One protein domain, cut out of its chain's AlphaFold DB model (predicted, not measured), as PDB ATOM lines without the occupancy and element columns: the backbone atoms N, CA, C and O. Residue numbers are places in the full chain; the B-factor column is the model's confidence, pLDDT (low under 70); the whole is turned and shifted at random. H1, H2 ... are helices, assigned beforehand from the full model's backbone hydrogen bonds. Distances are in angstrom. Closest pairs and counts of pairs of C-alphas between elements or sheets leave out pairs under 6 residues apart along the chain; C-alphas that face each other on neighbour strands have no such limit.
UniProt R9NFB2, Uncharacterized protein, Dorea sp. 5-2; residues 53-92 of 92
ATOM      1  N   HIS A  53      89.723  78.345   8.241       75.06
ATOM      2  CA  HIS A  53      90.485  77.373   9.032       75.06
ATOM      3  C   HIS A  53      89.818  75.981   9.008       75.06
ATOM      4  O   HIS A  53      90.494  74.954   8.992       75.06
ATOM      5  N   GLU A  54      88.488  75.935   8.983       76.81
ATOM      6  CA  GLU A  54      87.714  74.694   8.907       76.81
ATOM      7  C   GLU A  54      87.897  73.999   7.554       76.81
ATOM      8  O   GLU A  54      88.125  72.791   7.512       76.81
ATOM      9  N   GLN A  55      87.887  74.759   6.456       75.06
ATOM     10  CA  GLN A  55      88.159  74.239   5.116       75.06
ATOM     11  C   GLN A  55      89.602  73.738   4.977       75.06
ATOM     12  O   GLN A  55      89.823  72.701   4.355       75.06
ATOM     13  N   LEU A  56      90.575  74.420   5.590       79.06
ATOM     14  CA  LEU A  56      91.964  73.954   5.664       79.06
ATOM     15  C   LEU A  56      92.058  72.606   6.388       79.06
ATOM     16  O   LEU A  56      92.665  71.674   5.863       79.06
ATOM     17  N   ILE A  57      91.407  72.465   7.550       75.38
ATOM     18  CA  ILE A  57      91.350  71.186   8.277       75.38
ATOM     19  C   ILE A  57      90.717  70.100   7.399       75.38
ATOM     20  O   ILE A  57      91.260  69.001   7.293       75.38
ATOM     21  N   GLU A  58      89.585  70.390   6.756       77.94
ATOM     22  CA  GLU A  58      88.882  69.428   5.904       77.94
ATOM     23  C   GLU A  58      89.752  68.960   4.725       77.94
ATOM     24  O   GLU A  58      89.807  67.766   4.422       77.94
ATOM     25  N   GLN A  59      90.469  69.885   4.083       78.38
ATOM     26  CA  GLN A  59      91.404  69.572   3.002       78.38
ATOM     27  C   GLN A  59      92.560  68.701   3.499       78.38
ATOM     28  O   GLN A  59      92.814  67.645   2.917       78.38
ATOM     29  N   THR A  60      93.195  69.059   4.618       80.00
ATOM     30  CA  THR A  60      94.276  68.257   5.211       80.00
ATOM     31  C   THR A  60      93.802  66.852   5.596       80.00
ATOM     32  O   THR A  60      94.522  65.872   5.398       80.00
ATOM     33  N   LEU A  61      92.573  66.704   6.101       83.06
ATOM     34  CA  LEU A  61      91.992  65.390   6.401       83.06
ATOM     35  C   LEU A  61      91.789  64.548   5.135       83.06
ATOM     36  O   LEU A  61      92.097  63.354   5.146       83.06
ATOM     37  N   LYS A  62      91.316  65.153   4.037       85.31
ATOM     38  CA  LYS A  62      91.148  64.477   2.739       85.31
ATOM     39  C   LYS A  62      92.484  64.012   2.161       85.31
ATOM     40  O   LYS A  62      92.587  62.869   1.716       85.31
ATOM     41  N   GLU A  63      93.508  64.858   2.208       84.19
ATOM     42  CA  GLU A  63      94.859  64.516   1.747       84.19
ATOM     43  C   GLU A  63      95.467  63.378   2.573       84.19
ATOM     44  O   GLU A  63      95.948  62.390   2.012       84.19
ATOM     45  N   ASN A  64      95.355  63.450   3.902       84.88
ATOM     46  CA  ASN A  64      95.809  62.388   4.798       84.88
ATOM     47  C   ASN A  64      95.073  61.070   4.547       84.88
ATOM     48  O   ASN A  64      95.693  60.007   4.524       84.88
ATOM     49  N   HIS A  65      93.758  61.122   4.326       87.25
ATOM     50  CA  HIS A  65      92.976  59.941   3.982       87.25
ATOM     51  C   HIS A  65      93.442  59.331   2.654       87.25
ATOM     52  O   HIS A  65      93.625  58.118   2.562       87.25
ATOM     53  N   PHE A  66      93.669  60.155   1.629       89.06
ATOM     54  CA  PHE A  66      94.163  59.694   0.333       89.06
ATOM     55  C   PHE A  66      95.538  59.026   0.454       89.06
ATOM     56  O   PHE A  66      95.706  57.885   0.021       89.06
ATOM     57  N   ILE A  67      96.495  59.682   1.112       87.50
ATOM     58  CA  ILE A  67      97.835  59.131   1.355       87.50
ATOM     59  C   ILE A  67      97.746  57.804   2.111       87.50
ATOM     60  O   ILE A  67      98.337  56.812   1.680       87.50
ATOM     61  N   ASN A  68      96.969  57.754   3.195       86.75
ATOM     62  CA  ASN A  68      96.778  56.526   3.960       86.75
ATOM     63  C   ASN A  68      96.185  55.420   3.090       86.75
ATOM     64  O   ASN A  68      96.713  54.312   3.100       86.75
ATOM     65  N   SER A  69      95.178  55.726   2.268       90.50
ATOM     66  CA  SER A  69      94.572  54.743   1.367       90.50
ATOM     67  C   SER A  69      95.583  54.141   0.385       90.50
ATOM     68  O   SER A  69      95.536  52.942   0.122       90.50
ATOM     69  N   LEU A  70      96.550  54.927  -0.107       89.00
ATOM     70  CA  LEU A  70      97.623  54.436  -0.975       89.00
ATOM     71  C   LEU A  70      98.621  53.557  -0.209       89.00
ATOM     72  O   LEU A  70      99.063  52.520  -0.708       89.00
ATOM     73  N   LEU A  71      98.980  53.939   1.015       87.81
ATOM     74  CA  LEU A  71      99.941  53.190   1.825       87.81
ATOM     75  C   LEU A  71      99.351  51.878   2.370       87.81
ATOM     76  O   LEU A  71     100.079  50.892   2.521       87.81
ATOM     77  N   THR A  72      98.042  51.814   2.602       88.56
ATOM     78  CA  THR A  72      97.359  50.608   3.092       88.56
ATOM     79  C   THR A  72      96.791  49.727   1.981       88.56
ATOM     80  O   THR A  72      96.409  48.598   2.262       88.56
ATOM     81  N   ASN A  73      96.786  50.171   0.720       91.12
ATOM     82  CA  ASN A  73      96.270  49.382  -0.404       91.12
ATOM     83  C   ASN A  73      97.048  48.064  -0.583       91.12
ATOM     84  O   ASN A  73      98.264  48.081  -0.791       91.12
ATOM     85  N   GLU A  74      96.364  46.921  -0.521       90.38
ATOM     86  CA  GLU A  74      96.975  45.591  -0.669       90.38
ATOM     87  C   GLU A  74      97.442  45.294  -2.103       90.38
ATOM     88  O   GLU A  74      98.388  44.536  -2.302       90.38
ATOM     89  N   GLY A  75      96.843  45.943  -3.105       91.31
ATOM     90  CA  GLY A  75      97.237  45.837  -4.512       91.31
ATOM     91  C   GLY A  75      98.512  46.610  -4.866       91.31
ATOM     92  O   GLY A  75      99.050  46.440  -5.961       91.31
ATOM     93  N   LEU A  76      99.025  47.452  -3.961       91.12
ATOM     94  CA  LEU A  76     100.288  48.161  -4.154       91.12
ATOM     95  C   LEU A  76     101.451  47.410  -3.509       91.12
ATOM     96  O   LEU A  76     101.451  47.109  -2.315       91.12
ATOM     97  N   SER A  77     102.501  47.184  -4.300       92.69
ATOM     98  CA  SER A  77     103.731  46.567  -3.807       92.69
ATOM     99  C   SER A  77     104.410  47.426  -2.735       92.69
ATOM    100  O   SER A  77     104.353  48.661  -2.762       92.69
ATOM    101  N   THR A  78     105.156  46.783  -1.836       90.56
ATOM    102  CA  THR A  78     105.962  47.466  -0.812       90.56
ATOM    103  C   THR A  78     106.924  48.490  -1.420       90.56
ATOM    104  O   THR A  78     107.104  49.576  -0.872       90.56
ATOM    105  N   ARG A  79     107.502  48.193  -2.593       92.44
ATOM    106  CA  ARG A  79     108.405  49.109  -3.305       92.44
ATOM    107  C   ARG A  79     107.680  50.372  -3.779       92.44
ATOM    108  O   ARG A  79     108.226  51.466  -3.651       92.44
ATOM    109  N   SER A  80     106.454  50.237  -4.283       91.19
ATOM    110  CA  SER A  80     105.622  51.374  -4.694       91.19
ATOM    111  C   SER A  80     105.269  52.261  -3.497       91.19
ATOM    112  O   SER A  80     105.421  53.478  -3.567       91.19
ATOM    113  N   LYS A  81     104.901  51.656  -2.361       90.88
ATOM    114  CA  LYS A  81     104.617  52.378  -1.108       90.88
ATOM    115  C   LYS A  81     105.840  53.131  -0.578       90.88
ATOM    116  O   LYS A  81     105.726  54.281  -0.165       90.88
ATOM    117  N   GLN A  82     107.028  52.525  -0.654       91.06
ATOM    118  CA  GLN A  82     108.290  53.187  -0.302       91.06
ATOM    119  C   GLN A  82     108.599  54.390  -1.201       91.06
ATOM    120  O   GLN A  82     109.129  55.387  -0.717       91.06
ATOM    121  N   PHE A  83     108.280  54.312  -2.496       92.38
ATOM    122  CA  PHE A  83     108.446  55.440  -3.412       92.38
ATOM    123  C   PHE A  83     107.498  56.592  -3.058       92.38
ATOM    124  O   PHE A  83     107.950  57.723  -2.912       92.38
ATOM    125  N   ILE A  84     106.219  56.291  -2.811       88.19
ATOM    126  CA  ILE A  84     105.220  57.276  -2.370       88.19
ATOM    127  C   ILE A  84     105.684  57.976  -1.083       88.19
ATOM    128  O   ILE A  84     105.715  59.203  -1.025       88.19
ATOM    129  N   GLY A  85     106.136  57.214  -0.081       86.31
ATOM    130  CA  GLY A  85     106.653  57.782   1.168       86.31
ATOM    131  C   GLY A  85     107.887  58.677   0.978       86.31
ATOM    132  O   GLY A  85     108.018  59.693   1.659       86.31
ATOM    133  N   LYS A  86     108.780  58.343   0.033       90.00
ATOM    134  CA  LYS A  86     109.938  59.189  -0.307       90.00
ATOM    135  C   LYS A  86     109.532  60.507  -0.957       90.00
ATOM    136  O   LYS A  86     110.152  61.521  -0.652       90.00
ATOM    137  N   GLU A  87     108.534  60.494  -1.836       88.06
ATOM    138  CA  GLU A  87     108.045  61.715  -2.480       88.06
ATOM    139  C   GLU A  87     107.319  62.621  -1.484       88.06
ATOM    140  O   GLU A  87     107.629  63.806  -1.431       88.06
ATOM    141  N   ILE A  88     106.455  62.073  -0.621       85.62
ATOM    142  CA  ILE A  88     105.755  62.855   0.417       85.62
ATOM    143  C   ILE A  88     106.751  63.569   1.337       85.62
ATOM    144  O   ILE A  88     106.582  64.749   1.625       85.62
ATOM    145  N   LYS A  89     107.837  62.896   1.739       83.00
ATOM    146  CA  LYS A  89     108.869  63.468   2.622       83.00
ATOM    147  C   LYS A  89     109.577  64.706   2.043       83.00
ATOM    148  O   LYS A  89     110.271  65.392   2.777       83.00
ATOM    149  N   LYS A  90     109.453  64.995   0.744       84.88
ATOM    150  CA  LYS A  90     110.010  66.226   0.150       84.88
ATOM    151  C   LYS A  90     109.154  67.464   0.422       84.88
ATOM    152  O   LYS A  90     109.650  68.572   0.251       84.88
ATOM    153  N   TYR A  91     107.888  67.267   0.782       75.31
ATOM    154  CA  TYR A  91     106.886  68.322   0.943       75.31
ATOM    155  C   TYR A  91     106.456  68.527   2.407       75.31
ATOM    156  O   TYR A  91     105.595  69.366   2.663       75.31
ATOM    157  N   VAL A  92     107.051  67.777   3.344       61.62
ATOM    158  CA  VAL A  92     106.877  67.882   4.806       61.62
ATOM    159  C   VAL A  92     108.198  68.311   5.425       61.62
ATOM    160  O   VAL A  92     108.177  69.208   6.291       61.62
TER     161      VAL A  92
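What this domain is: This is residues 53 to 92 of the 92 residues of an uncharacterized protein of Dorea sp. 5-2 (UniProt R9NFB2). What shape does the backbone make? It is a narrow, open V of two helices: the long H1 runs one way, the chain turns at residues 73 to 77, and the shorter H2 folds back, with the two meeting only near that turn. The first part of H1, residues 53 to 66, sticks out free. What is it built of, and how large is it? The printed part has 40 residues with two named helices, H1 then H2, and no named strand, and its class is all helix. It is loose, with a radius of gyration of the C-alphas of 11.8 A, and flat, spanning 36 by 22 by 6 A.

How they stand to each other: Do the two helices meet? H1, residues 53 to 72, and H2, residues 78 to 88, only just touch, with 3 pairs of C-alphas within 8 A. The closest C-alphas are those of Leu 71 and Lys 81, 5.6 A apart, and H1 touches with residues 70 to 71 alone. How do they run? They run opposite ways at a shallow tilt of 25 degrees and form a helical hairpin. What do the backbones show? In H1 and H2 every O i to N i+4 pair is within hydrogen-bond range.

Where its parts are: Where is H1? It begins at C-alpha 53, (90.485, 77.373, 9.032), and measures 28.3 A to C-alpha 72. Where is H2? It measures 15.4 A from C-alpha 78 at (105.962, 47.466, -0.812) to C-alpha 88 at (105.755, 62.855, 0.417).

The domain as a whole: How far does it reach? The two C-alphas farthest apart, those of His 53 and Ser 77, are 35.9 A apart. Is it unbroken? The printed part has no cut, and the link from H1 to H2 is tight, with 5 residues. Where is confidence low? The mean pLDDT of the printed part is 85.2, and residue 92, the chain's last, is under 70.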